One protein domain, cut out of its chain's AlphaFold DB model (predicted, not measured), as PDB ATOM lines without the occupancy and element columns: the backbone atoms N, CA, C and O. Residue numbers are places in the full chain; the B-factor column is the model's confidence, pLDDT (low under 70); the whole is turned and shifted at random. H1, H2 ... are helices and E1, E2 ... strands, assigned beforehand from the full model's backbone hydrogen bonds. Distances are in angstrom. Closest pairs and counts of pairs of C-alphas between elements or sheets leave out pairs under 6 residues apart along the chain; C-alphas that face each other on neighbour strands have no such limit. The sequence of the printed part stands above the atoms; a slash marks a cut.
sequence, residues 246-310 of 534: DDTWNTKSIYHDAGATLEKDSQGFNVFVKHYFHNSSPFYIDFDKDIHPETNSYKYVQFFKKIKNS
ATOM      1  N   ASP A 246     -12.091  49.596   1.407       69.44
ATOM      2  CA  ASP A 246     -13.363  50.165   1.818       69.44
ATOM      3  C   ASP A 246     -13.593  49.900   3.307       69.44
ATOM      4  O   ASP A 246     -13.134  48.895   3.852       69.44
ATOM      5  N   ASP A 247     -14.345  50.786   3.959       72.94
ATOM      6  CA  ASP A 247     -14.793  50.587   5.336       72.94
ATOM      7  C   ASP A 247     -15.841  49.462   5.408       72.94
ATOM      8  O   ASP A 247     -17.057  49.668   5.334       72.94
ATOM      9  N   THR A 248     -15.343  48.243   5.542       86.06
ATOM     10  CA  THR A 248     -16.102  46.996   5.679       86.06
ATOM     11  C   THR A 248     -16.430  46.665   7.133       86.06
ATOM     12  O   THR A 248     -17.218  45.753   7.386       86.06
ATOM     13  N   TRP A 249     -15.902  47.416   8.104       89.25
ATOM     14  CA  TRP A 249     -16.165  47.206   9.532       89.25
ATOM     15  C   TRP A 249     -17.655  47.165   9.873       89.25
ATOM     16  O   TRP A 249     -18.077  46.419  10.749       89.25
ATOM     17  N   ASN A 250     -18.453  47.991   9.190       87.75
ATOM     18  CA  ASN A 250     -19.891  48.106   9.429       87.75
ATOM     19  C   ASN A 250     -20.721  47.068   8.650       87.75
ATOM     20  O   ASN A 250     -21.944  47.048   8.778       87.75
ATOM     21  N   THR A 251     -20.094  46.259   7.792       89.56
ATOM     22  CA  THR A 251     -20.780  45.263   6.951       89.56
ATOM     23  C   THR A 251     -20.378  43.831   7.287       89.56
ATOM     24  O   THR A 251     -21.190  42.920   7.119       89.56
ATOM     25  N   LYS A 252     -19.160  43.623   7.790       93.25
ATOM     26  CA  LYS A 252     -18.646  42.340   8.280       93.25
ATOM     27  C   LYS A 252     -18.730  42.295   9.793       93.25
ATOM     28  O   LYS A 252     -18.589  43.330  10.432       93.25
ATOM     29  N   SER A 253     -18.956  41.108  10.358       93.75
ATOM     30  CA  SER A 253     -19.166  40.963  11.809       93.75
ATOM     31  C   SER A 253     -17.912  40.613  12.602       93.75
ATOM     32  O   SER A 253     -17.919  40.649  13.835       93.75
ATOM     33  N   ILE A 254     -16.849  40.263  11.886       96.06
ATOM     34  CA  ILE A 254     -15.568  39.845  12.428       96.06
ATOM     35  C   ILE A 254     -14.499  40.716  11.768       96.06
ATOM     36  O   ILE A 254     -14.534  40.967  10.568       96.06
ATOM     37  N   TYR A 255     -13.557  41.196  12.559       95.38
ATOM     38  CA  TYR A 255     -12.308  41.781  12.105       95.38
ATOM     39  C   TYR A 255     -11.210  40.755  12.356       95.38
ATOM     40  O   TYR A 255     -11.166  40.189  13.448       95.38
ATOM     41  N   HIS A 256     -10.356  40.508  11.368       94.62
ATOM     42  CA  HIS A 256      -9.264  39.542  11.462       94.62
ATOM     43  C   HIS A 256      -7.937  40.264  11.226       94.62
ATOM     44  O   HIS A 256      -7.640  40.681  10.106       94.62
ATOM     45  N   ASP A 257      -7.129  40.429  12.272       91.06
ATOM     46  CA  ASP A 257      -5.806  41.045  12.168       91.06
ATOM     47  C   ASP A 257      -4.737  39.995  11.853       91.06
ATOM     48  O   ASP A 257      -3.862  39.744  12.674       91.06
ATOM     49  N   ALA A 258      -4.760  39.402  10.652       83.44
ATOM     50  CA  ALA A 258      -3.740  38.421  10.237       83.44
ATOM     51  C   ALA A 258      -2.309  38.996  10.155       83.44
ATOM     52  O   ALA A 258      -1.354  38.258   9.927       83.44
ATOM     53  N   GLY A 259      -2.137  40.300  10.393       77.44
ATOM     54  CA  GLY A 259      -0.856  40.988  10.352       77.44
ATOM     55  C   GLY A 259      -0.701  41.768   9.063       77.44
ATOM     56  O   GLY A 259      -0.500  41.211   7.984       77.44
ATOM     57  N   ALA A 260      -0.782  43.090   9.176       78.75
ATOM     58  CA  ALA A 260      -0.479  43.965   8.062       78.75
ATOM     59  C   ALA A 260       1.002  43.815   7.668       78.75
ATOM     60  O   ALA A 260       1.904  44.118   8.447       78.75
ATOM     61  N   THR A 261       1.254  43.370   6.435       72.12
ATOM     62  CA  THR A 261       2.609  43.305   5.852       72.12
ATOM     63  C   THR A 261       3.109  44.671   5.381       72.12
ATOM     64  O   THR A 261       4.257  44.810   4.965       72.12
ATOM     65  N   LEU A 262       2.227  45.671   5.386       69.06
ATOM     66  CA  LEU A 262       2.493  47.048   5.010       69.06
ATOM     67  C   LEU A 262       2.084  47.950   6.167       69.06
ATOM     68  O   LEU A 262       1.034  47.753   6.768       69.06
ATOM     69  N   GLU A 263       2.872  48.988   6.421       78.38
ATOM     70  CA  GLU A 263       2.519  50.015   7.408       78.38
ATOM     71  C   GLU A 263       1.359  50.896   6.943       78.38
ATOM     72  O   GLU A 263       0.824  51.666   7.733       78.38
ATOM     73  N   LYS A 264       0.984  50.800   5.661       76.88
ATOM     74  CA  LYS A 264      -0.063  51.601   5.041       76.88
ATOM     75  C   LYS A 264      -1.091  50.741   4.334       76.88
ATOM     76  O   LYS A 264      -0.731  49.779   3.656       76.88
ATOM     77  N   ASP A 265      -2.349  51.142   4.446       76.00
ATOM     78  CA  ASP A 265      -3.432  50.583   3.656       76.00
ATOM     79  C   ASP A 265      -3.318  50.974   2.174       76.00
ATOM     80  O   ASP A 265      -2.442  51.720   1.724       76.00
ATOM     81  N   SER A 266      -4.253  50.453   1.394       72.56
ATOM     82  CA  SER A 266      -4.378  50.733  -0.035       72.56
ATOM     83  C   SER A 266      -4.661  52.201  -0.397       72.56
ATOM     84  O   SER A 266      -4.473  52.574  -1.558       72.56
ATOM     85  N   GLN A 267      -5.094  53.027   0.561       73.75
ATOM     86  CA  GLN A 267      -5.315  54.467   0.408       73.75
ATOM     87  C   GLN A 267      -4.097  55.294   0.864       73.75
ATOM     88  O   GLN A 267      -4.045  56.505   0.642       73.75
ATOM     89  N   GLY A 268      -3.078  54.648   1.437       79.06
ATOM     90  CA  GLY A 268      -1.850  55.277   1.917       79.06
ATOM     91  C   GLY A 268      -1.919  55.763   3.366       79.06
ATOM     92  O   GLY A 268      -0.995  56.462   3.800       79.06
ATOM     93  N   PHE A 269      -2.969  55.407   4.108       81.62
ATOM     94  CA  PHE A 269      -3.097  55.702   5.531       81.62
ATOM     95  C   PHE A 269      -2.346  54.682   6.366       81.62
ATOM     96  O   PHE A 269      -2.339  53.502   6.028       81.62
ATOM     97  N   ASN A 270      -1.737  55.117   7.470       84.38
ATOM     98  CA  ASN A 270      -1.060  54.171   8.342       84.38
ATOM     99  C   ASN A 270      -2.071  53.226   9.001       84.38
ATOM    100  O   ASN A 270      -3.173  53.643   9.372       84.38
ATOM    101  N   VAL A 271      -1.650  51.984   9.200       86.06
ATOM    102  CA  VAL A 271      -2.400  50.952   9.916       86.06
ATOM    103  C   VAL A 271      -1.615  50.452  11.122       86.06
ATOM    104  O   VAL A 271      -0.400  50.611  11.224       86.06
ATOM    105  N   PHE A 272      -2.325  49.828  12.049       89.62
ATOM    106  CA  PHE A 272      -1.745  49.092  13.157       89.62
ATOM    107  C   PHE A 272      -0.989  47.870  12.630       89.62
ATOM    108  O   PHE A 272      -1.533  47.072  11.867       89.62
ATOM    109  N   VAL A 273       0.262  47.719  13.064       87.69
ATOM    110  CA  VAL A 273       1.133  46.600  12.693       87.69
ATOM    111  C   VAL A 273       1.424  45.776  13.941       87.69
ATOM    112  O   VAL A 273       2.295  46.118  14.746       87.69
ATOM    113  N   LYS A 274       0.704  44.663  14.108       88.94
ATOM    114  CA  LYS A 274       0.802  43.825  15.315       88.94
ATOM    115  C   LYS A 274       2.190  43.220  15.554       88.94
ATOM    116  O   LYS A 274       2.533  42.929  16.695       88.94
ATOM    117  N   HIS A 275       3.007  43.053  14.512       84.12
ATOM    118  CA  HIS A 275       4.354  42.473  14.622       84.12
ATOM    119  C   HIS A 275       5.318  43.313  15.476       84.12
ATOM    120  O   HIS A 275       6.310  42.790  15.974       84.12
ATOM    121  N   TYR A 276       5.019  44.589  15.725       80.81
ATOM    122  CA  TYR A 276       5.797  45.405  16.665       80.81
ATOM    123  C   TYR A 276       5.533  45.057  18.143       80.81
ATOM    124  O   TYR A 276       6.263  45.506  19.024       80.81
ATOM    125  N   PHE A 277       4.543  44.204  18.417       84.00
ATOM    126  CA  PHE A 277       4.027  43.900  19.754       84.00
ATOM    127  C   PHE A 277       4.186  42.421  20.139       84.00
ATOM    128  O   PHE A 277       3.374  41.880  20.886       84.00
ATOM    129  N   HIS A 278       5.230  41.743  19.643       78.94
ATOM    130  CA  HIS A 278       5.536  40.361  20.053       78.94
ATOM    131  C   HIS A 278       5.902  40.254  21.542       78.94
ATOM    132  O   HIS A 278       5.429  39.354  22.224       78.94
ATOM    133  N   ASN A 279       6.685  41.214  22.045       73.50
ATOM    134  CA  ASN A 279       7.201  41.234  23.423       73.50
ATOM    135  C   ASN A 279       6.704  42.456  24.220       73.50
ATOM    136  O   ASN A 279       7.383  42.944  25.124       73.50
ATOM    137  N   SER A 280       5.585  43.055  23.804       70.62
ATOM    138  CA  SER A 280       4.993  44.199  24.503       70.62
ATOM    139  C   SER A 280       3.502  44.316  24.216       70.62
ATOM    140  O   SER A 280       3.050  43.958  23.132       70.62
ATOM    141  N   SER A 281       2.741  44.848  25.169       80.25
ATOM    142  CA  SER A 281       1.332  45.180  24.962       80.25
ATOM    143  C   SER A 281       1.140  46.535  24.253       80.25
ATOM    144  O   SER A 281       1.764  47.529  24.647       80.25
ATOM    145  N   PRO A 282       0.229  46.637  23.261       84.56
ATOM    146  CA  PRO A 282      -0.038  47.892  22.558       84.56
ATOM    147  C   PRO A 282      -0.903  48.883  23.359       84.56
ATOM    148  O   PRO A 282      -1.033  50.038  22.954       84.56
ATOM    149  N   PHE A 283      -1.497  48.488  24.491       83.25
ATOM    150  CA  PHE A 283      -2.552  49.276  25.160       83.25
ATOM    151  C   PHE A 283      -2.093  50.620  25.736       83.25
ATOM    152  O   PHE A 283      -2.901  51.516  25.985       83.25
ATOM    153  N   TYR A 284      -0.787  50.797  25.925       73.00
ATOM    154  CA  TYR A 284      -0.233  52.024  26.500       73.00
ATOM    155  C   TYR A 284       0.101  53.085  25.450       73.00
ATOM    156  O   TYR A 284       0.373  54.237  25.816       73.00
ATOM    157  N   ILE A 285       0.033  52.735  24.166       73.62
ATOM    158  CA  ILE A 285       0.308  53.634  23.046       73.62
ATOM    159  C   ILE A 285      -0.978  54.353  22.636       73.62
ATOM    160  O   ILE A 285      -2.064  53.777  22.612       73.62
ATOM    161  N   ASP A 286      -0.859  55.651  22.364       79.19
ATOM    162  CA  ASP A 286      -1.949  56.443  21.800       79.19
ATOM    163  C   ASP A 286      -1.822  56.472  20.275       79.19
ATOM    164  O   ASP A 286      -0.944  57.144  19.742       79.19
ATOM    165  N   PHE A 287      -2.701  55.740  19.596       84.31
ATOM    166  CA  PHE A 287      -2.697  55.608  18.141       84.31
ATOM    167  C   PHE A 287      -3.543  56.670  17.419       84.31
ATOM    168  O   PHE A 287      -3.593  56.664  16.189       84.31
ATOM    169  N   ASP A 288      -4.210  57.590  18.133       79.44
ATOM    170  CA  ASP A 288      -5.190  58.509  17.523       79.44
ATOM    171  C   ASP A 288      -4.600  59.466  16.489       79.44
ATOM    172  O   ASP A 288      -5.314  59.959  15.616       79.44
ATOM    173  N   LYS A 289      -3.308  59.766  16.614       78.44
ATOM    174  CA  LYS A 289      -2.598  60.661  15.694       78.44
ATOM    175  C   LYS A 289      -1.925  59.917  14.550       78.44
ATOM    176  O   LYS A 289      -1.610  60.543  13.541       78.44
ATOM    177  N   ASP A 290      -1.712  58.618  14.721       80.12
ATOM    178  CA  ASP A 290      -0.897  57.819  13.818       80.12
ATOM    179  C   ASP A 290      -1.759  57.046  12.828       80.12
ATOM    180  O   ASP A 290      -1.351  56.905  11.679       80.12
ATOM    181  N   ILE A 291      -2.951  56.599  13.236       84.94
ATOM    182  CA  ILE A 291      -3.849  55.767  12.427       84.94
ATOM    183  C   ILE A 291      -5.070  56.581  11.993       84.94
ATOM    184  O   ILE A 291      -5.735  57.221  12.808       84.94
ATOM    185  N   HIS A 292      -5.384  56.553  10.696       85.44
ATOM    186  CA  HIS A 292      -6.448  57.386  10.135       85.44
ATOM    187  C   HIS A 292      -7.856  56.890  10.540       85.44
ATOM    188  O   HIS A 292      -8.123  55.695  10.382       85.44
ATOM    189  N   PRO A 293      -8.784  57.774  10.978       85.19
ATOM    190  CA  PRO A 293     -10.093  57.389  11.526       85.19
ATOM    191  C   PRO A 293     -11.003  56.536  10.638       85.19
ATOM    192  O   PRO A 293     -11.880  55.838  11.144       85.19
ATOM    193  N   GLU A 294     -10.819  56.604   9.322       82.12
ATOM    194  CA  GLU A 294     -11.639  55.869   8.348       82.12
ATOM    195  C   GLU A 294     -11.191  54.413   8.150       82.12
ATOM    196  O   GLU A 294     -11.886  53.639   7.500       82.12
ATOM    197  N   THR A 295     -10.053  54.017   8.721       86.38
ATOM    198  CA  THR A 295      -9.521  52.660   8.561       86.38
ATOM    199  C   THR A 295     -10.192  51.672   9.516       86.38
ATOM    200  O   THR A 295     -10.505  51.993  10.668       86.38
ATOM    201  N   ASN A 296     -10.325  50.413   9.085       89.50
ATOM    202  CA  ASN A 296     -10.706  49.310   9.976       89.50
ATOM    203  C   ASN A 296      -9.730  49.201  11.162       89.50
ATOM    204  O   ASN A 296     -10.131  48.947  12.297       89.50
ATOM    205  N   SER A 297      -8.446  49.471  10.908       89.81
ATOM    206  CA  SER A 297      -7.409  49.491  11.932       89.81
ATOM    207  C   SER A 297      -7.664  50.527  13.031       89.81
ATOM    208  O   SER A 297      -7.470  50.212  14.205       89.81
ATOM    209  N   TYR A 298      -8.148  51.728  12.695       89.94
ATOM    210  CA  TYR A 298      -8.476  52.737  13.703       89.94
ATOM    211  C   TYR A 298      -9.548  52.235  14.667       89.94
ATOM    212  O   TYR A 298      -9.421  52.368  15.884       89.94
ATOM    213  N   LYS A 299     -10.597  51.609  14.131       90.81
ATOM    214  CA  LYS A 299     -11.703  51.061  14.924       90.81
ATOM    215  C   LYS A 299     -11.244  49.912  15.814       90.81
ATOM    216  O   LYS A 299     -11.676  49.831  16.963       90.81
ATOM    217  N   TYR A 300     -10.320  49.090  15.319       92.00
ATOM    218  CA  TYR A 300      -9.666  48.053  16.107       92.00
ATOM    219  C   TYR A 300      -8.880  48.636  17.289       92.00
ATOM    220  O   TYR A 300      -9.141  48.261  18.434       92.00
ATOM    221  N   VAL A 301      -8.011  49.631  17.066       90.31
ATOM    222  CA  VAL A 301      -7.237  50.243  18.166       90.31
ATOM    223  C   VAL A 301      -8.111  51.024  19.156       90.31
ATOM    224  O   VAL A 301      -7.710  51.227  20.300       90.31
ATOM    225  N   GLN A 302      -9.345  51.402  18.798       89.06
ATOM    226  CA  GLN A 302     -10.284  51.967  19.778       89.06
ATOM    227  C   GLN A 302     -10.702  50.955  20.861       89.06
ATOM    228  O   GLN A 302     -11.084  51.377  21.956       89.06
ATOM    229  N   PHE A 303     -10.606  49.639  20.625       88.50
ATOM    230  CA  PHE A 303     -10.794  48.653  21.698       88.50
ATOM    231  C   PHE A 303      -9.705  48.748  22.769       88.50
ATOM    232  O   PHE A 303      -9.993  48.488  23.936       88.50
ATOM    233  N   PHE A 304      -8.500  49.206  22.417       88.38
ATOM    234  CA  PHE A 304      -7.361  49.278  23.341       88.38
ATOM    235  C   PHE A 304      -7.673  50.246  24.483       88.38
ATOM    236  O   PHE A 304      -7.343  50.009  25.637       88.38
ATOM    237  N   LYS A 305      -8.413  51.316  24.176       81.69
ATOM    238  CA  LYS A 305      -8.856  52.314  25.157       81.69
ATOM    239  C   LYS A 305      -9.935  51.805  26.112       81.69
ATOM    240  O   LYS A 305     -10.139  52.414  27.158       81.69
ATOM    241  N   LYS A 306     -10.666  50.755  25.724       81.88
ATOM    242  CA  LYS A 306     -11.742  50.160  26.532       81.88
ATOM    243  C   LYS A 306     -11.218  49.104  27.498       81.88
ATOM    244  O   LYS A 306     -11.855  48.871  28.521       81.88
ATOM    245  N   ILE A 307     -10.076  48.497  27.183       81.88
ATOM    246  CA  ILE A 307      -9.373  47.622  28.116       81.88
ATOM    247  C   ILE A 307      -8.905  48.479  29.290       81.88
ATOM    248  O   ILE A 307      -8.421  49.600  29.113       81.88
ATOM    249  N   LYS A 308      -9.117  47.980  30.512       63.38
ATOM    250  CA  LYS A 308      -8.743  48.701  31.726       63.38
ATOM    251  C   LYS A 308      -7.220  48.848  31.747       63.38
ATOM    252  O   LYS A 308      -6.496  47.933  32.108       63.38
ATOM    253  N   ASN A 309      -6.757  50.034  31.370       60.84
ATOM    254  CA  ASN A 309      -5.335  50.353  31.265       60.84
ATOM    255  C   ASN A 309      -4.648  50.518  32.623       60.84
ATOM    256  O   ASN A 309      -3.437  50.690  32.657       60.84
ATOM    257  N   SER A 310      -5.405  50.501  33.727       60.78
ATOM    258  CA  SER A 310      -4.862  50.651  35.071       60.78
ATOM    259  C   SER A 310      -4.782  49.317  35.802       60.78
ATOM    260  O   SER A 310      -5.788  48.723  36.203       60.78
TER     261      SER A 310
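This is residues 246 to 310 of the 534 residues of an uncharacterized protein of Sphingobacterium detergens (UniProt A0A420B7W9). With little regular structure, this is a small body mainly of loops, in which two long unnamed stretches, residues 257 to 273 and 278 to 295, join the short elements E1, H1 and H2. Residues 302 to 310 run on from H2 to one end of the longest axis. The printed part has 65 residues, with one named strand and two named helices in the order E1, H1, H2; the class is mixed, with only 13 residues in named elements. It is compact, with a radius of gyration of the C-alphas of 11.8 A, and only just elongated, spanning 34 by 23 by 22 A.

E1, residues 254 to 256, begins at C-alpha 254 (-15.568, 39.845, 12.428). H1 is residues 274 to 277. H2, residues 296 to 301, is 8.9 A long and ends at C-alpha 301 (-7.237, 50.243, 18.166).

E1 pairs with no named strand. The closest C-alphas of E1 and H2, those of Tyr 255 and Tyr 300, are 7.9 A apart. H1 is apart from E1 and from H2. In H2 every O i to N i+4 pair is within hydrogen-bond range; H1 is too short for such a pair.

The C-alphas farthest apart, of Ser 266 and Ser 310, are 35.1 A apart. The printed part has no cut. Both links are long. Residues 246, 262 and 308 to 310 have pLDDT under 70.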